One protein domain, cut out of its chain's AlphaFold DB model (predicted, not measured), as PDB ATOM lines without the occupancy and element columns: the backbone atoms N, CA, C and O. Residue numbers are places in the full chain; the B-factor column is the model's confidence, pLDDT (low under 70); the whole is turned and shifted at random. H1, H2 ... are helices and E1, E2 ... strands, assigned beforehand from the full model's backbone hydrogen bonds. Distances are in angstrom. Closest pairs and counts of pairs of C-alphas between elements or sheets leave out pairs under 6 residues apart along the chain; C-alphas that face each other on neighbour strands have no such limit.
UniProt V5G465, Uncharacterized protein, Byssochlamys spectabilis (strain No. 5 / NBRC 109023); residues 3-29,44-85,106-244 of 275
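This is residues 3 to 29, 44 to 85 and 106 to 244 of the 275 residues of an uncharacterized protein of Byssochlamys spectabilis (strain No. 5 / NBRC 109023) (UniProt V5G465). Two long helices, H3 and H4, run side by side in opposite directions and make the core of an elongated body; the small two-strand hairpin E1 and E2 meets H3 beside Leu 62 and points away from it, and H7 and H8 stand at wide angles to H3. At one end of the long axis the helical hairpin H1 and H2 is set off from this pair, with short H5 between it and the first residues of H3, while H6 and the loop of residues 173 to 188 lie to one side. The printed part has 208 residues, mostly helix, with eight named helices and two named strands in the order H1 H2 H3 H4 H5 H6 E1 E2 H7 H8; the sheet's order is E1 - E2, antiparallel. The whole is only just compact, close to loose, with a radius of gyration of the C-alphas of 20.1 A and spans of 68 by 43 by 38 A.

Strands E1, residues 189 to 192, and E2, residues 204 to 207, form an antiparallel hairpin, their directions at 148 degrees. N 191 and O 205 are 2.9 A apart and N 205 and O 191 2.8 A, both within hydrogen-bond range. The closest C-alphas of E1 and H3, residues 44 to 78, are those of Arg 189 and Leu 62, 7.3 A apart. H3 is the hub, touching four helices. It touches H4, residues 106 to 134, at a shallow tilt of 24 degrees, opposite ways; their closest C-alphas, of Leu 61 and Cys 122, are 6.0 A apart. With residues 63 to 67 alone, H3 touches H7, residues 216 to 222, about perpendicular at 85 degrees, closest at the C-alphas of Arg 67 and Gly 216, 5.1 A. H8, residues 229 to 244, only just touches H4, with 3 pairs of C-alphas within 8 A, closest at Ile 235 and Ile 117, 7.2 A, at a steep tilt of 65 degrees. H8 only just touches H3 too, also with 3 pairs, closest at the C-alphas of Leu 231 and Asn 57, 7.2 A. With residues 44 to 48 alone, H3 touches H5, residues 143 to 150, closest at the C-alphas of Glu 44 and Leu 145, 6.5 A. H2, residues 17 to 29, is close to H5 but not clearly touching, at 7.6 A between the C-alphas of Arg 21 and Glu 147. H2 touches H1, residues 3 to 13, in a helical hairpin with a shallow tilt of 28 degrees, closest at the C-alphas of Glu 8 and Ala 20, 5.2 A. H6, residues 161 to 172, touches no helix. Every O i to N i+4 pair is within hydrogen-bond range in H1, H2, H4, H5, H6, H7 and H8; in H3 29 of 31 are.

H1 begins at C-alpha 3, (220.545, 164.540, 210.027). H3 is 50.7 A long, from C-alpha 44 at (232.442, 152.525, 189.138), and H4 is 42.5 A. H8 is 22.8 A long and ends at C-alpha 244, (238.885, 125.648, 160.835). H2 measures 18.2 A, H6 16.7 A and H1 15.6 A.

The C-alphas farthest apart, of Cys 3 and Lys 106, are 68.8 A apart. Residues 30 to 43 and 86 to 105 are not printed; the gaps are 15.1 A and 14.1 A between C-alphas. The links H6 to E1 and E1 to E2 are long. Mean pLDDT of the printed part is 87.2; residues 3 to 5, 29, 82 to 85 and 139 to 141 are under 70.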
ATOM      1  N   CYS A   3     221.881 165.122 209.832       62.31
ATOM      2  CA  CYS A   3     220.545 164.540 210.027       62.31
ATOM      3  C   CYS A   3     220.156 163.485 208.972       62.31
ATOM      4  O   CYS A   3     219.387 162.580 209.277       62.31
ATOM      5  N   CYS A   4     220.700 163.556 207.752       63.88
ATOM      6  CA  CYS A   4     220.327 162.630 206.676       63.88
ATOM      7  C   CYS A   4     220.850 161.203 206.912       63.88
ATOM      8  O   CYS A   4     220.135 160.241 206.650       63.88
ATOM      9  N   PHE A   5     222.053 161.067 207.483       69.69
ATOM     10  CA  PHE A   5     222.627 159.761 207.830       69.69
ATOM     11  C   PHE A   5     221.803 159.029 208.894       69.69
ATOM     12  O   PHE A   5     221.598 157.821 208.800       69.69
ATOM     13  N   TRP A   6     221.282 159.768 209.878       82.38
ATOM     14  CA  TRP A   6     220.420 159.205 210.918       82.38
ATOM     15  C   TRP A   6     219.103 158.685 210.353       82.38
ATOM     16  O   TRP A   6     218.641 157.620 210.753       82.38
ATOM     17  N   PHE A   7     218.516 159.402 209.395       85.44
ATOM     18  CA  PHE A   7     217.245 158.999 208.807       85.44
ATOM     19  C   PHE A   7     217.372 157.728 207.954       85.44
ATOM     20  O   PHE A   7     216.502 156.865 208.000       85.44
ATOM     21  N   GLU A   8     218.474 157.562 207.220       83.81
ATOM     22  CA  GLU A   8     218.741 156.328 206.471       83.81
ATOM     23  C   GLU A   8     218.923 155.115 207.375       83.81
ATOM     24  O   GLU A   8     218.310 154.076 207.131       83.81
ATOM     25  N   ALA A   9     219.749 155.254 208.416       84.38
ATOM     26  CA  ALA A   9     219.967 154.194 209.390       84.38
ATOM     27  C   ALA A   9     218.649 153.815 210.079       84.38
ATOM     28  O   ALA A   9     218.333 152.635 210.195       84.38
ATOM     29  N   LEU A  10     217.832 154.811 210.437       88.81
ATOM     30  CA  LEU A  10     216.510 154.595 211.014       88.81
ATOM     31  C   LEU A  10     215.589 153.822 210.060       88.81
ATOM     32  O   LEU A  10     214.980 152.839 210.475       88.81
ATOM     33  N   LEU A  11     215.502 154.216 208.786       89.00
ATOM     34  CA  LEU A  11     214.699 153.495 207.793       89.00
ATOM     35  C   LEU A  11     215.151 152.038 207.646       89.00
ATOM     36  O   LEU A  11     214.310 151.158 207.481       89.00
ATOM     37  N   GLU A  12     216.451 151.758 207.722       84.50
ATOM     38  CA  GLU A  12     216.965 150.386 207.680       84.50
ATOM     39  C   GLU A  12     216.653 149.587 208.938       84.50
ATOM     40  O   GLU A  12     216.229 148.439 208.817       84.50
ATOM     41  N   CYS A  13     216.805 150.188 210.120       85.50
ATOM     42  CA  CYS A  13     216.419 149.574 211.390       85.50
ATOM     43  C   CYS A  13     214.923 149.237 211.427       85.50
ATOM     44  O   CYS A  13     214.531 148.234 212.015       85.50
ATOM     45  N   LEU A  14     214.096 150.047 210.766       88.38
ATOM     46  CA  LEU A  14     212.654 149.838 210.643       88.38
ATOM     47  C   LEU A  14     212.258 148.919 209.468       88.38
ATOM     48  O   LEU A  14     211.071 148.733 209.211       88.38
ATOM     49  N   GLY A  15     213.217 148.361 208.721       82.50
ATOM     50  CA  GLY A  15     212.949 147.449 207.601       82.50
ATOM     51  C   GLY A  15     212.528 148.122 206.285       82.50
ATOM     52  O   GLY A  15     212.265 147.441 205.290       82.50
ATOM     53  N   PHE A  16     212.521 149.457 206.203       86.88
ATOM     54  CA  PHE A  16     212.205 150.234 204.994       86.88
ATOM     55  C   PHE A  16     213.394 150.335 204.022       86.88
ATOM     56  O   PHE A  16     213.730 151.409 203.519       86.88
ATOM     57  N   HIS A  17     214.035 149.210 203.705       80.75
ATOM     58  CA  HIS A  17     215.280 149.180 202.923       80.75
ATOM     59  C   HIS A  17     215.149 149.777 201.518       80.75
ATOM     60  O   HIS A  17     216.073 150.426 201.030       80.75
ATOM     61  N   ARG A  18     213.994 149.597 200.863       82.06
ATOM     62  CA  ARG A  18     213.730 150.212 199.552       82.06
ATOM     63  C   ARG A  18     213.697 151.732 199.647       82.06
ATOM     64  O   ARG A  18     214.320 152.393 198.825       82.06
ATOM     65  N   THR A  19     213.032 152.270 200.663       85.38
ATOM     66  CA  THR A  19     212.960 153.714 200.908       85.38
ATOM     67  C   THR A  19     214.332 154.269 201.277       85.38
ATOM     68  O   THR A  19     214.740 155.279 200.710       85.38
ATOM     69  N   ALA A  20     215.082 153.578 202.142       85.06
ATOM     70  CA  ALA A  20     216.453 153.951 202.494       85.06
ATOM     71  C   ALA A  20     217.368 153.992 201.257       85.06
ATOM     72  O   ALA A  20     218.093 154.962 201.042       85.06
ATOM     73  N   ARG A  21     217.277 152.982 200.383       83.44
ATOM     74  CA  ARG A  21     217.997 152.943 199.102       83.44
ATOM     75  C   ARG A  21     217.578 154.083 198.176       83.44
ATOM     76  O   ARG A  21     218.442 154.740 197.605       83.44
ATOM     77  N   SER A  22     216.277 154.315 198.004       82.81
ATOM     78  CA  SER A  22     215.769 155.421 197.185       82.81
ATOM     79  C   SER A  22     216.284 156.763 197.690       82.81
ATOM     80  O   SER A  22     216.701 157.579 196.875       82.81
ATOM     81  N   LEU A  23     216.331 156.962 199.008       84.56
ATOM     82  CA  LEU A  23     216.884 158.163 199.625       84.56
ATOM     83  C   LEU A  23     218.383 158.314 199.334       84.56
ATOM     84  O   LEU A  23     218.796 159.386 198.901       84.56
ATOM     85  N   ARG A  24     219.185 157.249 199.465       82.88
ATOM     86  CA  ARG A  24     220.619 157.273 199.115       82.88
ATOM     87  C   ARG A  24     220.869 157.568 197.645       82.88
ATOM     88  O   ARG A  24     221.711 158.395 197.306       82.88
ATOM     89  N   LEU A  25     220.134 156.909 196.750       77.31
ATOM     90  CA  LEU A  25     220.240 157.150 195.309       77.31
ATOM     91  C   LEU A  25     219.794 158.569 194.941       77.31
ATOM     92  O   LEU A  25     220.408 159.198 194.083       77.31
ATOM     93  N   TRP A  26     218.754 159.078 195.602       81.69
ATOM     94  CA  TRP A  26     218.291 160.451 195.447       81.69
ATOM     95  C   TRP A  26     219.348 161.453 195.927       81.69
ATOM     96  O   TRP A  26     219.686 162.372 195.183       81.69
ATOM     97  N   GLN A  27     219.960 161.228 197.094       76.94
ATOM     98  CA  GLN A  27     221.078 162.043 197.581       76.94
ATOM     99  C   GLN A  27     222.253 162.032 196.600       76.94
ATOM    100  O   GLN A  27     222.806 163.088 196.308       76.94
ATOM    101  N   LEU A  28     222.585 160.873 196.019       72.12
ATOM    102  CA  LEU A  28     223.612 160.755 194.976       72.12
ATOM    103  C   LEU A  28     223.269 161.507 193.686       72.12
ATOM    104  O   LEU A  28     224.180 161.895 192.958       72.12
ATOM    105  N   GLY A  29     221.983 161.675 193.375       68.75
ATOM    106  CA  GLY A  29     221.515 162.462 192.233       68.75
ATOM    107  C   GLY A  29     221.553 163.973 192.479       68.75
ATOM    108  O   GLY A  29     221.753 164.731 191.534       68.75
ATOM    109  N   GLU A  44     233.375 153.388 188.389       88.19
ATOM    110  CA  GLU A  44     232.442 152.525 189.138       88.19
ATOM    111  C   GLU A  44     231.213 152.174 188.303       88.19
ATOM    112  O   GLU A  44     230.823 151.014 188.218       88.19
ATOM    113  N   ILE A  45     230.616 153.168 187.640       87.62
ATOM    114  CA  ILE A  45     229.435 152.959 186.797       87.62
ATOM    115  C   ILE A  45     229.772 152.036 185.623       87.62
ATOM    116  O   ILE A  45     228.980 151.156 185.284       87.62
ATOM    117  N   GLN A  46     230.926 152.241 184.985       91.94
ATOM    118  CA  GLN A  46     231.381 151.390 183.887       91.94
ATOM    119  C   GLN A  46     231.660 149.964 184.363       91.94
ATOM    120  O   GLN A  46     231.218 149.022 183.706       91.94
ATOM    121  N   TRP A  47     232.316 149.805 185.515       94.06
ATOM    122  CA  TRP A  47     232.576 148.499 186.112       94.06
ATOM    123  C   TRP A  47     231.271 147.773 186.461       94.06
ATOM    124  O   TRP A  47     231.083 146.650 186.002       94.06
ATOM    125  N   ILE A  48     230.329 148.432 187.154       93.50
ATOM    126  CA  ILE A  48     229.018 147.863 187.525       93.50
ATOM    127  C   ILE A  48     228.274 147.391 186.275       93.50
ATOM    128  O   ILE A  48     227.853 146.239 186.195       93.50
ATOM    129  N   LYS A  49     228.158 148.255 185.256       94.88
ATOM    130  CA  LYS A  49     227.485 147.907 183.994       94.88
ATOM    131  C   LYS A  49     228.170 146.745 183.278       94.88
ATOM    132  O   LYS A  49     227.492 145.910 182.678       94.88
ATOM    133  N   GLY A  50     229.500 146.715 183.298       96.31
ATOM    134  CA  GLY A  50     230.292 145.630 182.729       96.31
ATOM    135  C   GLY A  50     230.033 144.310 183.450       96.31
ATOM    136  O   GLY A  50     229.753 143.307 182.794       96.31
ATOM    137  N   TYR A  51     230.068 144.329 184.783       96.31
ATOM    138  CA  TYR A  51     229.835 143.163 185.628       96.31
ATOM    139  C   TYR A  51     228.419 142.618 185.432       96.31
ATOM    140  O   TYR A  51     228.257 141.448 185.109       96.31
ATOM    141  N   GLU A  52     227.391 143.466 185.521       95.06
ATOM    142  CA  GLU A  52     225.985 143.065 185.352       95.06
ATOM    143  C   GLU A  52     225.692 142.485 183.967       95.06
ATOM    144  O   GLU A  52     224.913 141.542 183.828       95.06
ATOM    145  N   ARG A  53     226.322 143.027 182.918       95.12
ATOM    146  CA  ARG A  53     226.223 142.454 181.571       95.12
ATOM    147  C   ARG A  53     226.841 141.058 181.531       95.12
ATOM    148  O   ARG A  53     226.251 140.148 180.961       95.12
ATOM    149  N   LYS A  54     228.026 140.896 182.122       95.81
ATOM    150  CA  LYS A  54     228.752 139.625 182.146       95.81
ATOM    151  C   LYS A  54     228.008 138.565 182.973       95.81
ATOM    152  O   LYS A  54     227.902 137.428 182.532       95.81
ATOM    153  N   GLU A  55     227.433 138.960 184.103       95.69
ATOM    154  CA  GLU A  55     226.583 138.121 184.953       95.69
ATOM    155  C   GLU A  55     225.313 137.695 184.213       95.69
ATOM    156  O   GLU A  55     224.962 136.520 184.207       95.69
ATOM    157  N   ARG A  56     224.650 138.610 183.494       95.06
ATOM    158  CA  ARG A  56     223.494 138.251 182.658       95.06
ATOM    159  C   ARG A  56     223.848 137.184 181.619       95.06
ATOM    160  O   ARG A  56     223.042 136.285 181.391       95.06
ATOM    161  N   ASN A  57     225.042 137.262 181.028       95.19
ATOM    162  CA  ASN A  57     225.524 136.239 180.102       95.19
ATOM    163  C   ASN A  57     225.736 134.893 180.808       95.19
ATOM    164  O   ASN A  57     225.373 133.869 180.241       95.19
ATOM    165  N   GLU A  58     226.275 134.878 182.032       96.56
ATOM    166  CA  GLU A  58     226.388 133.649 182.833       96.56
ATOM    167  C   GLU A  58     225.013 133.019 183.075       96.56
ATOM    168  O   GLU A  58     224.813 131.844 182.778       96.56
ATOM    169  N   ILE A  59     224.042 133.809 183.542       96.62
ATOM    170  CA  ILE A  59     222.678 133.330 183.793       96.62
ATOM    171  C   ILE A  59     222.051 132.756 182.518       96.62
ATOM    172  O   ILE A  59     221.428 131.697 182.562       96.62
ATOM    173  N   ALA A  60     222.226 133.425 181.378       96.00
ATOM    174  CA  ALA A  60     221.723 132.944 180.099       96.00
ATOM    175  C   ALA A  60     222.410 131.631 179.662       96.00
ATOM    176  O   ALA A  60     221.722 130.697 179.250       96.00
ATOM    177  N   LEU A  61     223.730 131.503 179.835       96.56
ATOM    178  CA  LEU A  61     224.468 130.265 179.548       96.56
ATOM    179  C   LEU A  61     224.015 129.109 180.440       96.56
ATOM    180  O   LEU A  61     223.752 128.021 179.934       96.56
ATOM    181  N   LEU A  62     223.861 129.338 181.744       97.00
ATOM    182  CA  LEU A  62     223.373 128.315 182.670       97.00
ATOM    183  C   LEU A  62     221.937 127.886 182.335       97.00
ATOM    184  O   LEU A  62     221.620 126.699 182.360       97.00
ATOM    185  N   GLN A  63     221.068 128.827 181.956       95.56
ATOM    186  CA  GLN A  63     219.713 128.507 181.494       95.56
ATOM    187  C   GLN A  63     219.715 127.691 180.196       95.56
ATOM    188  O   GLN A  63     218.894 126.782 180.060       95.56
ATOM    189  N   ARG A  64     220.646 127.974 179.275       95.12
ATOM    190  CA  ARG A  64     220.858 127.178 178.061       95.12
ATOM    191  C   ARG A  64     221.326 125.766 178.400       95.12
ATOM    192  O   ARG A  64     220.729 124.821 177.901       95.12
ATOM    193  N   ILE A  65     222.304 125.613 179.297       95.62
ATOM    194  CA  ILE A  65     222.773 124.302 179.784       95.62
ATOM    195  C   ILE A  65     221.602 123.504 180.362       95.62
ATOM    196  O   ILE A  65     221.315 122.417 179.873       95.62
ATOM    197  N   HIS A  66     220.854 124.080 181.307       94.25
ATOM    198  CA  HIS A  66     219.679 123.435 181.899       94.25
ATOM    199  C   HIS A  66     218.617 123.035 180.869       94.25
ATOM    200  O   HIS A  66     217.966 121.999 181.015       94.25
ATOM    201  N   ARG A  67     218.394 123.858 179.836       92.62
ATOM    202  CA  ARG A  67     217.468 123.522 178.749       92.62
ATOM    203  C   ARG A  67     217.970 122.304 177.974       92.62
ATOM    204  O   ARG A  67     217.222 121.339 177.854       92.62
ATOM    205  N   LEU A  68     219.216 122.340 177.503       91.69
ATOM    206  CA  LEU A  68     219.819 121.274 176.699       91.69
ATOM    207  C   LEU A  68     219.906 119.950 177.485       91.69
ATOM    208  O   LEU A  68     219.532 118.903 176.964       91.69
ATOM    209  N   GLU A  69     220.301 119.996 178.761       92.62
ATOM    210  CA  GLU A  69     220.349 118.831 179.661       92.62
ATOM    211  C   GLU A  69     218.968 118.231 179.927       92.62
ATOM    212  O   GLU A  69     218.837 117.022 180.081       92.62
ATOM    213  N   ARG A  70     217.915 119.053 179.971       89.00
ATOM    214  CA  ARG A  70     216.542 118.560 180.133       89.00
ATOM    215  C   ARG A  70     215.976 117.981 178.840       89.00
ATOM    216  O   ARG A  70     215.191 117.035 178.886       89.00
ATOM    217  N   GLU A  71     216.328 118.567 177.703       84.81
ATOM    218  CA  GLU A  71     215.875 118.126 176.385       84.81
ATOM    219  C   GLU A  71     216.549 116.817 175.957       84.81
ATOM    220  O   GLU A  71     215.898 116.008 175.298       84.81
ATOM    221  N   GLN A  72     217.793 116.555 176.382       85.69
ATOM    222  CA  GLN A  72     218.527 115.338 176.018       85.69
ATOM    223  C   GLN A  72     217.792 114.044 176.436       85.69
ATOM    224  O   GLN A  72     217.484 113.246 175.550       85.69
ATOM    225  N   PRO A  73     217.405 113.816 177.710       85.19
ATOM    226  CA  PRO A  73     216.659 112.615 178.089       85.19
ATOM    227  C   PRO A  73     215.284 112.531 177.430       85.19
ATOM    228  O   PRO A  73     214.837 111.443 177.079       85.19
ATOM    229  N   GLN A  74     214.602 113.668 177.243       82.88
ATOM    230  CA  GLN A  74     213.290 113.697 176.590       82.88
ATOM    231  C   GLN A  74     213.386 113.255 175.130       82.88
ATOM    232  O   GLN A  74     212.555 112.472 174.667       82.88
ATOM    233  N   PHE A  75     214.421 113.712 174.427       80.75
ATOM    234  CA  PHE A  75     214.719 113.281 173.072       80.75
ATOM    235  C   PHE A  75     215.046 111.787 173.018       80.75
ATOM    236  O   PHE A  75     214.445 111.064 172.228       80.75
ATOM    237  N   MET A  76     215.931 111.308 173.898       82.25
ATOM    238  CA  MET A  76     216.321 109.893 173.944       82.25
ATOM    239  C   MET A  76     215.136 108.971 174.264       82.25
ATOM    240  O   MET A  76     215.046 107.881 173.710       82.25
ATOM    241  N   ALA A  77     214.208 109.411 175.117       85.56
ATOM    242  CA  ALA A  77     213.033 108.628 175.493       85.56
ATOM    243  C   ALA A  77     211.941 108.602 174.410       85.56
ATOM    244  O   ALA A  77     211.259 107.595 174.254       85.56
ATOM    245  N   THR A  78     211.734 109.709 173.691       84.81
ATOM    246  CA  THR A  78     210.603 109.847 172.752       84.81
ATOM    247  C   THR A  78     210.988 109.657 171.289       84.81
ATOM    248  O   THR A  78     210.111 109.477 170.448       84.81
ATOM    249  N   GLY A  79     212.276 109.768 170.955       79.88
ATOM    250  CA  GLY A  79     212.755 109.876 169.575       79.88
ATOM    251  C   GLY A  79     212.274 111.141 168.848       79.88
ATOM    252  O   GLY A  79     212.552 111.306 167.660       79.88
ATOM    253  N   MET A  80     211.548 112.037 169.531       78.06
ATOM    254  CA  MET A  80     210.996 113.258 168.956       78.06
ATOM    255  C   MET A  80     211.900 114.441 169.276       78.06
ATOM    256  O   MET A  80     212.143 114.755 170.440       78.06
ATOM    257  N   ILE A  81     212.357 115.137 168.233       72.56
ATOM    258  CA  ILE A  81     213.058 116.415 168.382       72.56
ATOM    259  C   ILE A  81     212.080 117.400 169.039       72.56
ATOM    260  O   ILE A  81     211.005 117.630 168.473       72.56
ATOM    261  N   PRO A  82     212.407 117.979 170.210       69.06
ATOM    262  CA  PRO A  82     211.520 118.928 170.862       69.06
ATOM    263  C   PRO A  82     211.175 120.068 169.900       69.06
ATOM    264  O   PRO A  82     212.059 120.665 169.289       69.06
ATOM    265  N   THR A  83     209.890 120.404 169.782       61.03
ATOM    266  CA  THR A  83     209.361 121.400 168.823       61.03
ATOM    267  C   THR A  83     210.003 122.789 168.957       61.03
ATOM    268  O   THR A  83     209.900 123.624 168.063       61.03
ATOM    269  N   ILE A  84     210.671 123.043 170.080       63.25
ATOM    270  CA  ILE A  84     211.279 124.325 170.449       63.25
ATOM    271  C   ILE A  84     212.765 124.382 170.096       63.25
ATOM    272  O   ILE A  84     213.358 125.458 170.133       63.25
ATOM    273  N   VAL A  85     213.363 123.262 169.686       57.56
ATOM    274  CA  VAL A  85     214.751 123.232 169.241       57.56
ATOM    275  C   VAL A  85     214.807 123.840 167.848       57.56
ATOM    276  O   VAL A  85     214.649 123.172 166.826       57.56
ATOM    277  N   LYS A 106     222.762 111.704 164.972       82.50
ATOM    278  CA  LYS A 106     223.239 113.012 164.504       82.50
ATOM    279  C   LYS A 106     222.745 114.144 165.399       82.50
ATOM    280  O   LYS A 106     223.484 115.095 165.643       82.50
ATOM    281  N   TYR A 107     221.510 114.046 165.890       82.06
ATOM    282  CA  TYR A 107     220.966 115.032 166.819       82.06
ATOM    283  C   TYR A 107     221.651 114.963 168.191       82.06
ATOM    284  O   TYR A 107     222.065 116.003 168.697       82.06
ATOM    285  N   SER A 108     221.842 113.762 168.758       84.50
ATOM    286  CA  SER A 108     222.554 113.599 170.037       84.50
ATOM    287  C   SER A 108     223.972 114.161 169.960       84.50
ATOM    288  O   SER A 108     224.356 114.970 170.799       84.50
ATOM    289  N   GLY A 109     224.713 113.837 168.893       86.88
ATOM    290  CA  GLY A 109     226.066 114.359 168.695       86.88
ATOM    291  C   GLY A 109     226.112 115.887 168.564       86.88
ATOM    292  O   GLY A 109     227.008 116.532 169.107       86.88
ATOM    293  N   ALA A 110     225.125 116.499 167.898       85.06
ATOM    294  CA  ALA A 110     225.025 117.957 167.816       85.06
ATOM    295  C   ALA A 110     224.724 118.597 169.184       85.06
ATOM    296  O   ALA A 110     225.346 119.600 169.539       85.06
ATOM    297  N   LEU A 111     223.814 117.997 169.954       87.06
ATOM    298  CA  LEU A 111     223.433 118.459 171.289       87.06
ATOM    299  C   LEU A 111     224.603 118.376 172.275       87.06
ATOM    300  O   LEU A 111     224.856 119.321 173.020       87.06
ATOM    301  N   GLU A 112     225.352 117.276 172.249       89.94
ATOM    302  CA  GLU A 112     226.553 117.080 173.063       89.94
ATOM    303  C   GLU A 112     227.661 118.074 172.693       89.94
ATOM    304  O   GLU A 112     228.269 118.678 173.583       89.94
ATOM    305  N   LYS A 113     227.883 118.314 171.388       88.31
ATOM    306  CA  LYS A 113     228.843 119.324 170.908       88.31
ATOM    307  C   LYS A 113     228.460 120.722 171.400       88.31
ATOM    308  O   LYS A 113     229.321 121.459 171.881       88.31
ATOM    309  N   GLU A 114     227.180 121.082 171.323       89.06
ATOM    310  CA  GLU A 114     226.686 122.363 171.834       89.06
ATOM    311  C   GLU A 114     226.842 122.467 173.357       89.06
ATOM    312  O   GLU A 114     227.400 123.449 173.845       89.06
ATOM    313  N   LEU A 115     226.425 121.446 174.113       92.31
ATOM    314  CA  LEU A 115     226.582 121.396 175.570       92.31
ATOM    315  C   LEU A 115     228.036 121.600 175.997       92.31
ATOM    316  O   LEU A 115     228.299 122.375 176.920       92.31
ATOM    317  N   LYS A 116     228.982 120.947 175.314       93.31
ATOM    318  CA  LYS A 116     230.419 121.116 175.561       93.31
ATOM    319  C   LYS A 116     230.842 122.578 175.386       93.31
ATOM    320  O   LYS A 116     231.409 123.163 176.308       93.31
ATOM    321  N   ILE A 117     230.491 123.194 174.256       91.31
ATOM    322  CA  ILE A 117     230.835 124.592 173.948       91.31
ATOM    323  C   ILE A 117     230.224 125.562 174.964       91.31
ATOM    324  O   ILE A 117     230.897 126.479 175.442       91.31
ATOM    325  N   VAL A 118     228.948 125.375 175.309       94.12
ATOM    326  CA  VAL A 118     228.238 126.259 176.241       94.12
ATOM    327  C   VAL A 118     228.830 126.144 177.651       94.12
ATOM    328  O   VAL A 118     229.009 127.171 178.308       94.12
ATOM    329  N   ARG A 119     229.207 124.939 178.102       95.56
ATOM    330  CA  ARG A 119     229.900 124.727 179.387       95.56
ATOM    331  C   ARG A 119     231.270 125.405 179.415       95.56
ATOM    332  O   ARG A 119     231.544 126.168 180.338       95.56
ATOM    333  N   GLU A 120     232.086 125.225 178.377       94.38
ATOM    334  CA  GLU A 120     233.388 125.900 178.263       94.38
ATOM    335  C   GLU A 120     233.247 127.431 178.279       94.38
ATOM    336  O   GLU A 120     234.020 128.145 178.929       94.38
ATOM    337  N   LEU A 121     232.242 127.965 177.577       94.50
ATOM    338  CA  LEU A 121     231.954 129.395 177.577       94.50
ATOM    339  C   LEU A 121     231.484 129.877 178.957       94.50
ATOM    340  O   LEU A 121     231.943 130.930 179.404       94.50
ATOM    341  N   CYS A 122     230.635 129.108 179.641       96.12
ATOM    342  CA  CYS A 122     230.195 129.392 181.005       96.12
ATOM    343  C   CYS A 122     231.391 129.482 181.960       96.12
ATOM    344  O   CYS A 122     231.536 130.481 182.663       96.12
ATOM    345  N   ASP A 123     232.309 128.516 181.916       95.62
ATOM    346  CA  ASP A 123     233.509 128.520 182.757       95.62
ATOM    347  C   ASP A 123     234.423 129.723 182.461       95.62
ATOM    348  O   ASP A 123     234.966 130.350 183.377       95.62
ATOM    349  N   ARG A 124     234.577 130.116 181.186       95.69
ATOM    350  CA  ARG A 124     235.315 131.343 180.820       95.69
ATOM    351  C   ARG A 124     234.647 132.601 181.368       95.69
ATOM    352  O   ARG A 124     235.344 133.507 181.839       95.69
ATOM    353  N   VAL A 125     233.320 132.680 181.293       95.81
ATOM    354  CA  VAL A 125     232.540 133.802 181.829       95.81
ATOM    355  C   VAL A 125     232.682 133.870 183.347       95.81
ATOM    356  O   VAL A 125     232.987 134.945 183.857       95.81
ATOM    357  N   GLN A 126     232.599 132.743 184.049       95.50
ATOM    358  CA  GLN A 126     232.789 132.663 185.499       95.50
ATOM    359  C   GLN A 126     234.188 133.099 185.933       95.50
ATOM    360  O   GLN A 126     234.333 133.969 186.788       95.50
ATOM    361  N   LYS A 127     235.240 132.595 185.276       96.25
ATOM    362  CA  LYS A 127     236.623 133.048 185.519       96.25
ATOM    363  C   LYS A 127     236.796 134.545 185.243       96.25
ATOM    364  O   LYS A 127     237.619 135.209 185.867       96.25
ATOM    365  N   SER A 128     236.067 135.090 184.268       96.62
ATOM    366  CA  SER A 128     236.060 136.529 183.984       96.62
ATOM    367  C   SER A 128     235.335 137.319 185.072       96.62
ATOM    368  O   SER A 128     235.831 138.373 185.447       96.62
ATOM    369  N   LEU A 129     234.198 136.835 185.574       96.19
ATOM    370  CA  LEU A 129     233.451 137.464 186.665       96.19
ATOM    371  C   LEU A 129     234.256 137.468 187.961       96.19
ATOM    372  O   LEU A 129     234.356 138.511 188.598       96.19
ATOM    373  N   ALA A 130     234.903 136.349 188.295       94.88
ATOM    374  CA  ALA A 130     235.798 136.251 189.443       94.88
ATOM    375  C   ALA A 130     236.948 137.269 189.353       94.88
ATOM    376  O   ALA A 130     237.206 137.993 190.310       94.88
ATOM    377  N   ARG A 131     237.584 137.398 188.178       96.31
ATOM    378  CA  ARG A 131     238.612 138.428 187.939       96.31
ATOM    379  C   ARG A 131     238.059 139.843 188.089       96.31
ATOM    380  O   ARG A 131     238.624 140.629 188.837       96.31
ATOM    381  N   MET A 132     236.923 140.149 187.457       95.62
ATOM    382  CA  MET A 132     236.287 141.467 187.581       95.62
ATOM    383  C   MET A 132     235.944 141.808 189.031       95.62
ATOM    384  O   MET A 132     236.088 142.964 189.417       95.62
ATOM    385  N   TYR A 133     235.506 140.821 189.816       92.44
ATOM    386  CA  TYR A 133     235.214 140.976 191.238       92.44
ATOM    387  C   TYR A 133     236.475 141.312 192.048       92.44
ATOM    388  O   TYR A 133     236.467 142.261 192.829       92.44
ATOM    389  N   SER A 134     237.583 140.603 191.812       91.56
ATOM    390  CA  SER A 134     238.884 140.902 192.435       91.56
ATOM    391  C   SER A 134     239.436 142.277 192.036       91.56
ATOM    392  O   SER A 134     239.999 142.987 192.874       91.56
ATOM    393  N   ASP A 135     239.218 142.665 190.779       91.00
ATOM    394  CA  ASP A 135     239.645 143.935 190.183       91.00
ATOM    395  C   ASP A 135     238.636 145.073 190.415       91.00
ATOM    396  O   ASP A 135     238.687 146.110 189.744       91.00
ATOM    397  N   GLN A 136     237.692 144.901 191.346       90.81
ATOM    398  CA  GLN A 136     236.733 145.950 191.671       90.81
ATOM    399  C   GLN A 136     237.460 147.260 192.037       90.81
ATOM    400  O   GLN A 136     238.482 147.223 192.737       90.81
ATOM    401  N   PRO A 137     236.965 148.434 191.597       88.06
ATOM    402  CA  PRO A 137     237.611 149.713 191.875       88.06
ATOM    403  C   PRO A 137     237.844 149.923 193.384       88.06
ATOM    404  O   PRO A 137     236.915 150.195 194.138       88.06
ATOM    405  N   ARG A 138     239.103 149.797 193.837       74.81
ATOM    406  CA  ARG A 138     239.492 150.001 195.252       74.81
ATOM    407  C   ARG A 138     239.573 151.481 195.629       74.81
ATOM    408  O   ARG A 138     239.347 151.855 196.781       74.81
ATOM    409  N   LYS A 139     239.960 152.329 194.668       51.56
ATOM    410  CA  LYS A 139     240.107 153.776 194.864       51.56
ATOM    411  C   LYS A 139     238.732 154.425 194.825       51.56
ATOM    412  O   LYS A 139     238.183 154.663 193.759       51.56
ATOM    413  N   GLY A 140     238.224 154.722 196.014       52.56
ATOM    414  CA  GLY A 140     236.890 155.259 196.207       52.56
ATOM    415  C   GLY A 140     236.013 154.177 196.797       52.56
ATOM    416  O   GLY A 140     235.545 153.283 196.110       52.56
ATOM    417  N   ARG A 141     235.753 154.277 198.100       60.28
ATOM    418  CA  ARG A 141     234.645 153.568 198.742       60.28
ATOM    419  C   ARG A 141     233.325 154.193 198.275       60.28
ATOM    420  O   ARG A 141     232.571 154.699 199.106       60.28
ATOM    421  N   GLY A 142     233.129 154.265 196.960       72.31
ATOM    422  CA  GLY A 142     232.045 154.980 196.330       72.31
ATOM    423  C   GLY A 142     230.726 154.413 196.786       72.31
ATOM    424  O   GLY A 142     230.521 153.200 196.856       72.31
ATOM    425  N   LEU A 143     229.830 155.328 197.125       77.56
ATOM    426  CA  LEU A 143     228.481 155.010 197.560       77.56
ATOM    427  C   LEU A 143     227.767 154.102 196.545       77.56
ATOM    428  O   LEU A 143     227.015 153.229 196.953       77.56
ATOM    429  N   ARG A 144     228.053 154.218 195.236       84.00
ATOM    430  CA  ARG A 144     227.433 153.370 194.203       84.00
ATOM    431  C   ARG A 144     227.859 151.910 194.296       84.00
ATOM    432  O   ARG A 144     226.987 151.049 194.255       84.00
ATOM    433  N   LEU A 145     229.158 151.630 194.419       87.00
ATOM    434  CA  LEU A 145     229.643 150.254 194.557       87.00
ATOM    435  C   LEU A 145     229.148 149.625 195.867       87.00
ATOM    436  O   LEU A 145     228.691 148.487 195.852       87.00
ATOM    437  N   ARG A 146     229.145 150.390 196.970       86.00
ATOM    438  CA  ARG A 146     228.581 149.935 198.252       86.00
ATOM    439  C   ARG A 146     227.095 149.604 198.145       86.00
ATOM    440  O   ARG A 146     226.681 148.542 198.591       86.00
ATOM    441  N   GLU A 147     226.294 150.477 197.535       86.44
ATOM    442  CA  GLU A 147     224.869 150.193 197.335       86.44
ATOM    443  C   GLU A 147     224.647 149.000 196.411       86.44
ATOM    444  O   GLU A 147     223.751 148.193 196.648       86.44
ATOM    445  N   TRP A 148     225.468 148.870 195.370       90.81
ATOM    446  CA  TRP A 148     225.426 147.729 194.468       90.81
ATOM    447  C   TRP A 148     225.729 146.409 195.198       90.81
ATOM    448  O   TRP A 148     225.011 145.433 194.987       90.81
ATOM    449  N   GLN A 149     226.718 146.382 196.098       91.00
ATOM    450  CA  GLN A 149     227.018 145.223 196.953       91.00
ATOM    451  C   GLN A 149     225.867 144.947 197.929       91.00
ATOM    452  O   GLN A 149     225.346 143.835 197.981       91.00
ATOM    453  N   LYS A 150     225.373 145.982 198.612       88.38
ATOM    454  CA  LYS A 150     224.324 145.867 199.633       88.38
ATOM    455  C   LYS A 150     223.020 145.259 199.116       88.38
ATOM    456  O   LYS A 150     222.355 144.517 199.829       88.38
ATOM    457  N   ILE A 151     222.619 145.556 197.877       89.75
ATOM    458  CA  ILE A 151     221.406 144.952 197.292       89.75
ATOM    459  C   ILE A 151     221.602 143.491 196.860       89.75
ATOM    460  O   ILE A 151     220.609 142.809 196.588       89.75
ATOM    461  N   ARG A 152     222.853 143.032 196.760       91.44
ATOM    462  CA  ARG A 152     223.254 141.675 196.359       91.44
ATOM    463  C   ARG A 152     223.553 140.769 197.543       91.44
ATOM    464  O   ARG A 152     223.467 139.556 197.395       91.44
ATOM    465  N   GLU A 153     223.863 141.345 198.695       88.50
ATOM    466  CA  GLU A 153     224.048 140.592 199.926       88.50
ATOM    467  C   GLU A 153     222.721 139.940 200.360       88.50
ATOM    468  O   GLU A 153     221.679 140.612 200.418       88.50
ATOM    469  N   PRO A 154     222.720 138.624 200.633       84.81
ATOM    470  CA  PRO A 154     221.570 137.974 201.236       84.81
ATOM    471  C   PRO A 154     221.388 138.492 202.666       84.81
ATOM    472  O   PRO A 154     222.353 138.698 203.400       84.81
ATOM    473  N   ARG A 155     220.133 138.691 203.073       81.44
ATOM    474  CA  ARG A 155     219.788 138.929 204.485       81.44
ATOM    475  C   ARG A 155     219.527 137.581 205.153       81.44
ATOM    476  O   ARG A 155     219.384 136.581 204.456       81.44
ATOM    477  N   ALA A 156     219.523 137.527 206.485       80.31
ATOM    478  CA  ALA A 156     219.369 136.274 207.230       80.31
ATOM    479  C   ALA A 156     218.178 135.446 206.699       80.31
ATOM    480  O   ALA A 156     217.027 135.833 206.871       80.31
ATOM    481  N   ASN A 157     218.482 134.327 206.029       78.06
ATOM    482  CA  ASN A 157     217.538 133.415 205.364       78.06
ATOM    483  C   ASN A 157     216.672 134.019 204.235       78.06
ATOM    484  O   ASN A 157     215.700 133.398 203.808       78.06
ATOM    485  N   GLU A 158     217.021 135.195 203.709       86.69
ATOM    486  CA  GLU A 158     216.290 135.873 202.635       86.69
ATOM    487  C   GLU A 158     217.106 135.977 201.342       86.69
ATOM    488  O   GLU A 158     218.322 136.192 201.347       86.69
ATOM    489  N   MET A 159     216.405 135.925 200.206       89.31
ATOM    490  CA  MET A 159     217.002 136.236 198.908       89.31
ATOM    491  C   MET A 159     217.413 137.719 198.835       89.31
ATOM    492  O   MET A 159     216.702 138.582 199.363       89.31
ATOM    493  N   PRO A 160     218.513 138.050 198.133       91.88
ATOM    494  CA  PRO A 160     218.954 139.432 197.974       91.88
ATOM    495  C   PRO A 160     217.872 140.354 197.399       91.88
ATOM    496  O   PRO A 160     217.048 139.940 196.574       91.88
ATOM    497  N   MET A 161     217.904 141.642 197.760       90.25
ATOM    498  CA  MET A 161     216.950 142.631 197.234       90.25
ATOM    499  C   MET A 161     216.973 142.702 195.703       90.25
ATOM    500  O   MET A 161     215.915 142.792 195.081       90.25
ATOM    501  N   LEU A 162     218.158 142.609 195.093       91.38
ATOM    502  CA  LEU A 162     218.310 142.576 193.638       91.38
ATOM    503  C   LEU A 162     217.551 141.395 193.019       91.38
ATOM    504  O   LEU A 162     216.898 141.549 191.984       91.38
ATOM    505  N   TRP A 163     217.588 140.232 193.671       93.19
ATOM    506  CA  TRP A 163     216.832 139.068 193.228       93.19
ATOM    507  C   TRP A 163     215.324 139.321 193.341       93.19
ATOM    508  O   TRP A 163     214.593 139.060 192.389       93.19
ATOM    509  N   MET A 164     214.845 139.897 194.444       92.12
ATOM    510  CA  MET A 164     213.419 140.214 194.620       92.12
ATOM    511  C   MET A 164     212.907 141.234 193.589       92.12
ATOM    512  O   MET A 164     211.804 141.084 193.056       92.12
ATOM    513  N   ASP A 165     213.703 142.259 193.279       91.31
ATOM    514  CA  ASP A 165     213.376 143.261 192.258       91.31
ATOM    515  C   ASP A 165     213.321 142.622 190.859       91.31
ATOM    516  O   ASP A 165     212.358 142.829 190.113       91.31
ATOM    517  N   GLY A 166     214.302 141.774 190.534       92.38
ATOM    518  CA  GLY A 166     214.323 141.013 189.286       92.38
ATOM    519  C   GLY A 166     213.137 140.054 189.152       92.38
ATOM    520  O   GLY A 166     212.568 139.935 188.068       92.38
ATOM    521  N   ARG A 167     212.688 139.452 190.259       93.81
ATOM    522  CA  ARG A 167     211.519 138.563 190.287       93.81
ATOM    523  C   ARG A 167     210.257 139.314 189.894       93.81
ATOM    524  O   ARG A 167     209.485 138.840 189.060       93.81
ATOM    525  N   LYS A 168     210.057 140.499 190.482       93.38
ATOM    526  CA  LYS A 168     208.927 141.378 190.160       93.38
ATOM    527  C   LYS A 168     208.966 141.790 188.690       93.38
ATOM    528  O   LYS A 168     207.949 141.682 188.013       93.38
ATOM    529  N   ALA A 169     210.127 142.216 188.190       92.50
ATOM    530  CA  ALA A 169     210.292 142.596 186.787       92.50
ATOM    531  C   ALA A 169     210.010 141.424 185.832       92.50
ATOM    532  O   ALA A 169     209.270 141.582 184.865       92.50
ATOM    533  N   CYS A 170     210.531 140.233 186.140       93.25
ATOM    534  CA  CYS A 170     210.287 139.019 185.366       93.25
ATOM    535  C   CYS A 170     208.795 138.669 185.329       93.25
ATOM    536  O   CYS A 170     208.265 138.399 184.258       93.25
ATOM    537  N   ALA A 171     208.098 138.718 186.469       94.38
ATOM    538  CA  ALA A 171     206.659 138.462 186.531       94.38
ATOM    539  C   ALA A 171     205.841 139.494 185.732       94.38
ATOM    540  O   ALA A 171     204.945 139.107 184.988       94.38
ATOM    541  N   LEU A 172     206.180 140.787 185.835       93.19
ATOM    542  CA  LEU A 172     205.525 141.862 185.073       93.19
ATOM    543  C   LEU A 172     205.732 141.723 183.560       93.19
ATOM    544  O   LEU A 172     204.828 142.028 182.792       93.19
ATOM    545  N   ALA A 173     206.887 141.213 183.131       90.00
ATOM    546  CA  ALA A 173     207.155 140.880 181.732       90.00
ATOM    547  C   ALA A 173     206.460 139.579 181.271       90.00
ATOM    548  O   ALA A 173     206.748 139.075 180.188       90.00
ATOM    549  N   GLY A 174     205.592 138.989 182.102       88.94
ATOM    550  CA  GLY A 174     204.922 137.718 181.828       88.94
ATOM    551  C   GLY A 174     205.841 136.499 181.928       88.94
ATOM    552  O   GLY A 174     205.465 135.417 181.484       88.94
ATOM    553  N   GLY A 175     207.047 136.642 182.482       90.25
ATOM    554  CA  GLY A 175     208.039 135.582 182.631       90.25
ATOM    555  C   GLY A 175     207.687 134.547 183.701       90.25
ATOM    556  O   GLY A 175     206.669 134.618 184.390       90.25
ATOM    557  N   CYS A 176     208.558 133.552 183.858       92.38
ATOM    558  CA  CYS A 176     208.257 132.352 184.632       92.38
ATOM    559  C   CYS A 176     208.112 132.609 186.157       92.38
ATOM    560  O   CYS A 176     207.523 131.787 186.856       92.38
ATOM    561  N   CYS A 177     208.560 133.766 186.667       93.25
ATOM    562  CA  CYS A 177     208.364 134.197 188.061       93.25
ATOM    563  C   CYS A 177     206.904 134.492 188.438       93.25
ATOM    564  O   CYS A 177     206.560 134.412 189.616       93.25
ATOM    565  N   GLY A 178     206.062 134.857 187.464       90.94
ATOM    566  CA  GLY A 178     204.624 135.076 187.662       90.94
ATOM    567  C   GLY A 178     203.780 133.818 187.439       90.94
ATOM    568  O   GLY A 178     202.557 133.884 187.484       90.94
ATOM    569  N   ARG A 179     204.417 132.676 187.151       90.50
ATOM    570  CA  ARG A 179     203.757 131.425 186.758       90.50
ATOM    571  C   ARG A 179     203.955 130.350 187.821       90.50
ATOM    572  O   ARG A 179     204.860 130.438 188.646       90.50
ATOM    573  N   MET A 180     203.168 129.278 187.738       90.00
ATOM    574  CA  MET A 180     203.263 128.143 188.666       90.00
ATOM    575  C   MET A 180     204.565 127.341 188.538       90.00
ATOM    576  O   MET A 180     204.969 126.698 189.497       90.00
ATOM    577  N   CYS A 181     205.243 127.381 187.383       87.56
ATOM    578  CA  CYS A 181     206.453 126.581 187.176       87.56
ATOM    579  C   CYS A 181     207.645 127.034 188.031       87.56
ATOM    580  O   CYS A 181     208.506 126.210 188.314       87.56
ATOM    581  N   ARG A 182     207.708 128.326 188.401       86.88
ATOM    582  CA  ARG A 182     208.678 128.927 189.339       86.88
ATOM    583  C   ARG A 182     210.132 128.457 189.168       86.88
ATOM    584  O   ARG A 182     210.877 128.374 190.132       86.88
ATOM    585  N   CYS A 183     210.577 128.217 187.933       88.81
ATOM    586  CA  CYS A 183     211.925 127.697 187.671       88.81
ATOM    587  C   CYS A 183     213.059 128.642 188.109       88.81
ATOM    588  O   CYS A 183     214.195 128.202 188.216       88.81
ATOM    589  N   CYS A 184     212.763 129.921 188.360       90.75
ATOM    590  CA  CYS A 184     213.710 130.894 188.914       90.75
ATOM    591  C   CYS A 184     213.982 130.706 190.416       90.75
ATOM    592  O   CYS A 184     214.949 131.273 190.922       90.75
ATOM    593  N   ASP A 185     213.135 129.946 191.120       91.44
ATOM    594  CA  ASP A 185     213.325 129.616 192.538       91.44
ATOM    595  C   ASP A 185     214.307 128.441 192.712       91.44
ATOM    596  O   ASP A 185     214.797 128.203 193.812       91.44
ATOM    597  N   SER A 186     214.618 127.707 191.637       92.81
ATOM    598  CA  SER A 186     215.626 126.648 191.640       92.81
ATOM    599  C   SER A 186     217.004 127.209 191.266       92.81
ATOM    600  O   SER A 186     217.090 128.034 190.350       92.81
ATOM    601  N   PRO A 187     218.092 126.762 191.920       94.75
ATOM    602  CA  PRO A 187     219.433 127.172 191.532       94.75
ATOM    603  C   PRO A 187     219.757 126.653 190.125       94.75
ATOM    604  O   PRO A 187     219.457 125.511 189.780       94.75
ATOM    605  N   LEU A 188     220.383 127.503 189.315       95.44
ATOM    606  CA  LEU A 188     220.901 127.163 187.987       95.44
ATOM    607  C   LEU A 188     222.229 126.401 188.054       95.44
ATOM    608  O   LEU A 188     222.629 125.740 187.105       95.44
ATOM    609  N   ARG A 189     222.943 126.551 189.166       95.25
ATOM    610  CA  ARG A 189     224.152 125.805 189.505       95.25
ATOM    611  C   ARG A 189     224.323 125.864 191.010       95.25
ATOM    612  O   ARG A 189     224.000 126.880 191.620       95.25
ATOM    613  N   THR A 190     224.852 124.809 191.605       94.50
ATOM    614  CA  THR A 190     225.261 124.802 193.011       94.50
ATOM    615  C   THR A 190     226.764 124.594 193.104       94.50
ATOM    616  O   THR A 190     227.341 123.866 192.295       94.50
ATOM    617  N   TYR A 191     227.406 125.223 194.080       90.88
ATOM    618  CA  TYR A 191     228.817 125.016 194.392       90.88
ATOM    619  C   TYR A 191     229.026 124.989 195.905       90.88
ATOM    620  O   TYR A 191     228.195 125.477 196.667       90.88
ATOM    621  N   PHE A 192     230.135 124.397 196.334       90.25
ATOM    622  CA  PHE A 192     230.553 124.428 197.729       90.25
ATOM    623  C   PHE A 192     231.347 125.707 197.983       90.25
ATOM    624  O   PHE A 192     232.363 125.937 197.324       90.25
ATOM    625  N   GLU A 193     230.874 126.535 198.908       87.38
ATOM    626  CA  GLU A 193     231.609 127.710 199.369       87.38
ATOM    627  C   GLU A 193     232.893 127.244 200.078       87.38
ATOM    628  O   GLU A 193     232.823 126.343 200.922       87.38
ATOM    629  N   PRO A 194     234.073 127.780 199.712       85.31
ATOM    630  CA  PRO A 194     235.290 127.534 200.475       85.31
ATOM    631  C   PRO A 194     235.087 128.017 201.917       85.31
ATOM    632  O   PRO A 194     234.698 129.164 202.113       85.31
ATOM    633  N   SER A 195     235.337 127.150 202.901       87.62
ATOM    634  CA  SER A 195     235.448 127.552 204.307       87.62
ATOM    635  C   SER A 195     236.922 127.567 204.703       87.62
ATOM    636  O   SER A 195     237.692 126.707 204.260       87.62
ATOM    637  N   ASP A 196     237.297 128.556 205.513       86.94
ATOM    638  CA  ASP A 196     238.618 128.637 206.138       86.94
ATOM    639  C   ASP A 196     238.782 127.570 207.233       86.94
ATOM    640  O   ASP A 196     239.906 127.182 207.555       86.94
ATOM    641  N   ASP A 197     237.671 127.070 207.784       88.38
ATOM    642  CA  ASP A 197     237.662 125.983 208.755       88.38
ATOM    643  C   ASP A 197     237.550 124.626 208.029       88.38
ATOM    644  O   ASP A 197     236.521 124.329 207.411       88.38
ATOM    645  N   PRO A 198     238.579 123.758 208.098       83.12
ATOM    646  CA  PRO A 198     238.535 122.440 207.470       83.12
ATOM    647  C   PRO A 198     237.475 121.505 208.075       83.12
ATOM    648  O   PRO A 198     237.158 120.486 207.456       83.12
ATOM    649  N   TYR A 199     236.940 121.822 209.259       83.25
ATOM    650  CA  TYR A 199     235.936 121.023 209.964       83.25
ATOM    651  C   TYR A 199     234.500 121.520 209.755       83.25
ATOM    652  O   TYR A 199     233.555 120.807 210.103       83.25
ATOM    653  N   GLU A 200     234.303 122.704 209.172       85.94
ATOM    654  CA  GLU A 200     232.968 123.216 208.886       85.94
ATOM    655  C   GLU A 200     232.367 122.500 207.666       85.94
ATOM    656  O   GLU A 200     233.000 122.340 206.615       85.94
ATOM    657  N   LEU A 201     231.110 122.059 207.790       79.94
ATOM    658  CA  LEU A 201     230.373 121.508 206.655       79.94
ATOM    659  C   LEU A 201     230.305 122.563 205.551       79.94
ATOM    660  O   LEU A 201     229.680 123.609 205.718       79.94
ATOM    661  N   ARG A 202     230.924 122.264 204.404       85.06
ATOM    662  CA  ARG A 202     230.941 123.178 203.260       85.06
ATOM    663  C   ARG A 202     229.519 123.561 202.879       85.06
ATOM    664  O   ARG A 202     228.722 122.723 202.446       85.06
ATOM    665  N   LYS A 203     229.219 124.847 203.002       86.19
ATOM    666  CA  LYS A 203     227.918 125.398 202.652       86.19
ATOM    667  C   LYS A 203     227.690 125.274 201.148       86.19
ATOM    668  O   LYS A 203     228.514 125.701 200.340       86.19
ATOM    669  N   VAL A 204     226.555 124.692 200.766       89.44
ATOM    670  CA  VAL A 204     226.125 124.648 199.365       89.44
ATOM    671  C   VAL A 204     225.485 125.986 199.017       89.44
ATOM    672  O   VAL A 204     224.453 126.359 199.577       89.44
ATOM    673  N   VAL A 205     226.090 126.704 198.078       90.62
ATOM    674  CA  VAL A 205     225.589 127.977 197.563       90.62
ATOM    675  C   VAL A 205     225.020 127.768 196.167       90.62
ATOM    676  O   VAL A 205     225.616 127.104 195.320       90.62
ATOM    677  N   GLY A 206     223.832 128.323 195.933       92.69
ATOM    678  CA  GLY A 206     223.160 128.299 194.639       92.69
ATOM    679  C   GLY A 206     223.384 129.591 193.857       92.69
ATOM    680  O   GLY A 206     223.247 130.683 194.405       92.69
ATOM    681  N   ILE A 207     223.664 129.468 192.563       93.94
ATOM    682  CA  ILE A 207     223.586 130.562 191.596       93.94
ATOM    683  C   ILE A 207     222.146 130.618 191.092       93.94
ATOM    684  O   ILE A 207     221.666 129.677 190.461       93.94
ATOM    685  N   TYR A 208     221.454 131.717 191.369       94.56
ATOM    686  CA  TYR A 208     220.062 131.925 190.971       94.56
ATOM    687  C   TYR A 208     219.967 132.967 189.862       94.56
ATOM    688  O   TYR A 208     220.758 133.906 189.808       94.56
ATOM    689  N   GLY A 209     218.956 132.845 189.003       93.56
ATOM    690  CA  GLY A 209     218.747 133.796 187.919       93.56
ATOM    691  C   GLY A 209     217.303 133.875 187.449       93.56
ATOM    692  O   GLY A 209     216.596 132.869 187.362       93.56
ATOM    693  N   HIS A 210     216.880 135.087 187.098       94.62
ATOM    694  CA  HIS A 210     215.597 135.323 186.435       94.62
ATOM    695  C   HIS A 210     215.662 134.938 184.965       94.62
ATOM    696  O   HIS A 210     216.742 134.884 184.375       94.62
ATOM    697  N   CYS A 211     214.507 134.659 184.368       92.44
ATOM    698  CA  CYS A 211     214.430 134.209 182.983       92.44
ATOM    699  C   CYS A 211     215.097 135.186 182.020       92.44
ATOM    700  O   CYS A 211     214.761 136.371 181.989       92.44
ATOM    701  N   THR A 212     215.975 134.647 181.187       93.19
ATOM    702  CA  THR A 212     216.401 135.264 179.938       93.19
ATOM    703  C   THR A 212     215.668 134.582 178.781       93.19
ATOM    704  O   THR A 212     214.808 133.714 178.982       93.19
ATOM    705  N   ASN A 213     216.031 134.949 177.556       91.38
ATOM    706  CA  ASN A 213     215.565 134.273 176.350       91.38
ATOM    707  C   ASN A 213     215.990 132.789 176.282       91.38
ATOM    708  O   ASN A 213     215.390 132.011 175.546       91.38
ATOM    709  N   GLU A 214     216.972 132.378 177.090       93.88
ATOM    710  CA  GLU A 214     217.482 131.005 177.149       93.88
ATOM    711  C   GLU A 214     216.652 130.076 178.048       93.88
ATOM    712  O   GLU A 214     216.812 128.853 178.013       93.88
ATOM    713  N   CYS A 215     215.727 130.624 178.841       93.19
ATOM    714  CA  CYS A 215     214.905 129.841 179.754       93.19
ATOM    715  C   CYS A 215     213.947 128.898 179.001       93.19
ATOM    716  O   CYS A 215     212.931 129.325 178.445       93.19
ATOM    717  N   GLY A 216     214.192 127.584 179.081       90.25
ATOM    718  CA  GLY A 216     213.373 126.566 178.404       90.25
ATOM    719  C   GLY A 216     211.895 126.521 178.831       90.25
ATOM    720  O   GLY A 216     211.027 126.123 178.056       90.25
ATOM    721  N   CYS A 217     211.550 126.947 180.051       90.25
ATOM    722  CA  CYS A 217     210.146 127.083 180.471       90.25
ATOM    723  C   CYS A 217     209.439 128.233 179.746       90.25
ATOM    724  O   CYS A 217     208.283 128.105 179.341       90.25
ATOM    725  N   CYS A 218     210.136 129.353 179.592       90.06
ATOM    726  CA  CYS A 218     209.586 130.537 178.962       90.06
ATOM    727  C   CYS A 218     209.524 130.343 177.430       90.06
ATOM    728  O   CYS A 218     208.485 130.644 176.846       90.06
ATOM    729  N   ALA A 219     210.522 129.695 176.812       89.75
ATOM    730  CA  ALA A 219     210.472 129.277 175.403       89.75
ATOM    731  C   ALA A 219     209.296 128.323 175.102       89.75
ATOM    732  O   ALA A 219     208.554 128.540 174.146       89.75
ATOM    733  N   ARG A 220     209.056 127.320 175.965       87.62
ATOM    734  CA  ARG A 220     207.901 126.405 175.848       87.62
ATOM    735  C   ARG A 220     206.567 127.122 175.840       87.62
ATOM    736  O   ARG A 220     205.728 126.855 174.992       87.62
ATOM    737  N   HIS A 221     206.377 128.030 176.784       87.94
ATOM    738  CA  HIS A 221     205.125 128.766 176.882       87.94
ATOM    739  C   HIS A 221     204.901 129.715 175.707       87.94
ATOM    740  O   HIS A 221     203.781 129.836 175.232       87.94
ATOM    741  N   ASN A 222     205.961 130.373 175.237       84.94
ATOM    742  CA  ASN A 222     205.865 131.283 174.100       84.94
ATOM    743  C   ASN A 222     205.677 130.527 172.768       84.94
ATOM    744  O   ASN A 222     205.423 131.157 171.743       84.94
ATOM    745  N   GLY A 223     205.843 129.197 172.758       84.56
ATOM    746  CA  GLY A 223     205.742 128.354 171.563       84.56
ATOM    747  C   GLY A 223     206.883 128.549 170.559       84.56
ATOM    748  O   GLY A 223     206.864 127.964 169.480       84.56
ATOM    749  N   HIS A 224     207.876 129.372 170.894       83.81
ATOM    750  CA  HIS A 224     209.048 129.621 170.070       83.81
ATOM    751  C   HIS A 224     210.258 129.920 170.953       83.81
ATOM    752  O   HIS A 224     210.146 130.529 172.020       83.81
ATOM    753  N   TYR A 225     211.428 129.509 170.477       86.88
ATOM    754  CA  TYR A 225     212.708 129.869 171.064       86.88
ATOM    755  C   TYR A 225     213.384 130.917 170.185       86.88
ATOM    756  O   TYR A 225     213.486 130.766 168.966       86.88
ATOM    757  N   ARG A 226     213.811 132.004 170.820       87.94
ATOM    758  CA  ARG A 226     214.642 133.036 170.212       87.94
ATOM    759  C   ARG A 226     215.913 133.095 171.043       87.94
ATOM    760  O   ARG A 226     215.815 133.542 172.180       87.94
ATOM    761  N   PRO A 227     217.063 132.649 170.529       87.88
ATOM    762  CA  PRO A 227     218.282 132.632 171.318       87.88
ATOM    763  C   PRO A 227     218.732 134.055 171.681       87.88
ATOM    764  O   PRO A 227     218.388 135.030 170.996       87.88
ATOM    765  N   ASP A 228     219.491 134.186 172.767       88.69
ATOM    766  CA  ASP A 228     220.130 135.451 173.119       88.69
ATOM    767  C   ASP A 228     221.154 135.825 172.038       88.69
ATOM    768  O   ASP A 228     222.092 135.079 171.760       88.69
ATOM    769  N   PHE A 229     220.960 136.988 171.408       87.06
ATOM    770  CA  PHE A 229     221.765 137.421 170.264       87.06
ATOM    771  C   PHE A 229     223.263 137.471 170.587       87.06
ATOM    772  O   PHE A 229     224.083 137.047 169.775       87.06
ATOM    773  N   HIS A 230     223.626 137.939 171.784       85.06
ATOM    774  CA  HIS A 230     225.029 138.034 172.178       85.06
ATOM    775  C   HIS A 230     225.640 136.659 172.444       85.06
ATOM    776  O   HIS A 230     226.820 136.449 172.167       85.06
ATOM    777  N   LEU A 231     224.857 135.710 172.966       87.25
ATOM    778  CA  LEU A 231     225.331 134.338 173.129       87.25
ATOM    779  C   LEU A 231     225.493 133.628 171.789       87.25
ATOM    780  O   LEU A 231     226.488 132.934 171.607       87.25
ATOM    781  N   GLU A 232     224.569 133.816 170.848       87.88
ATOM    782  CA  GLU A 232     224.681 133.221 169.510       87.88
ATOM    783  C   GLU A 232     225.913 133.703 168.764       87.88
ATOM    784  O   GLU A 232     226.599 132.896 168.138       87.88
ATOM    785  N   GLU A 233     226.227 134.992 168.854       86.94
ATOM    786  CA  GLU A 233     227.438 135.550 168.258       86.94
ATOM    787  C   GLU A 233     228.698 134.892 168.845       86.94
ATOM    788  O   GLU A 233     229.564 134.422 168.102       86.94
ATOM    789  N   LEU A 234     228.764 134.766 170.176       84.75
ATOM    790  CA  LEU A 234     229.880 134.123 170.877       84.75
ATOM    791  C   LEU A 234     230.010 132.634 170.535       84.75
ATOM    792  O   LEU A 234     231.114 132.149 170.296       84.75
ATOM    793  N   ILE A 235     228.898 131.904 170.511       86.56
ATOM    794  CA  ILE A 235     228.872 130.474 170.194       86.56
ATOM    795  C   ILE A 235     229.262 130.254 168.728       86.56
ATOM    796  O   ILE A 235     230.098 129.400 168.436       86.56
ATOM    797  N   SER A 236     228.732 131.066 167.811       83.50
ATOM    798  CA  SER A 236     229.047 130.996 166.379       83.50
ATOM    799  C   SER A 236     230.519 131.277 166.084       83.50
ATOM    800  O   SER A 236     231.091 130.661 165.187       83.50
ATOM    801  N   GLU A 237     231.142 132.197 166.821       85.19
ATOM    802  CA  GLU A 237     232.581 132.461 166.739       85.19
ATOM    803  C   GLU A 237     233.406 131.243 167.184       85.19
ATOM    804  O   GLU A 237     234.356 130.869 166.500       85.19
ATOM    805  N   ILE A 238     233.022 130.576 168.277       84.56
ATOM    806  CA  ILE A 238     233.704 129.358 168.749       84.56
ATOM    807  C   ILE A 238     233.561 128.230 167.723       84.56
ATOM    808  O   ILE A 238     234.546 127.570 167.405       84.56
ATOM    809  N   PHE A 239     232.362 128.042 167.163       79.94
ATOM    810  CA  PHE A 239     232.141 127.053 166.108       79.94
ATOM    811  C   PHE A 239     233.002 127.323 164.877       79.94
ATOM    812  O   PHE A 239     233.616 126.398 164.363       79.94
ATOM    813  N   ARG A 240     233.087 128.580 164.419       81.56
ATOM    814  CA  ARG A 240     233.938 128.934 163.272       81.56
ATOM    815  C   ARG A 240     235.408 128.604 163.524       81.56
ATOM    816  O   ARG A 240     236.066 128.137 162.608       81.56
ATOM    817  N   ARG A 241     235.909 128.793 164.748       81.81
ATOM    818  CA  ARG A 241     237.290 128.427 165.104       81.81
ATOM    819  C   ARG A 241     237.505 126.915 165.133       81.81
ATOM    820  O   ARG A 241     238.504 126.445 164.613       81.81
ATOM    821  N   ALA A 242     236.551 126.168 165.685       78.06
ATOM    822  CA  ALA A 242     236.640 124.712 165.761       78.06
ATOM    823  C   ALA A 242     236.512 124.027 164.388       78.06
ATOM    824  O   ALA A 242     237.115 122.981 164.177       78.06
ATOM    825  N   ASP A 243     235.721 124.579 163.464       74.88
ATOM    826  CA  ASP A 243     235.586 124.022 162.110       74.88
ATOM    827  C   ASP A 243     236.894 124.227 161.307       74.88
ATOM    828  O   ASP A 243     237.360 123.292 160.668       74.88
ATOM    829  N   VAL A 244     237.561 125.386 161.448       70.38
ATOM    830  CA  VAL A 244     238.885 125.648 160.835       70.38
ATOM    831  C   VAL A 244     239.960 124.669 161.323       70.38
ATOM    832  O   VAL A 244     240.850 124.313 160.561       70.38
TER     833      VAL A 244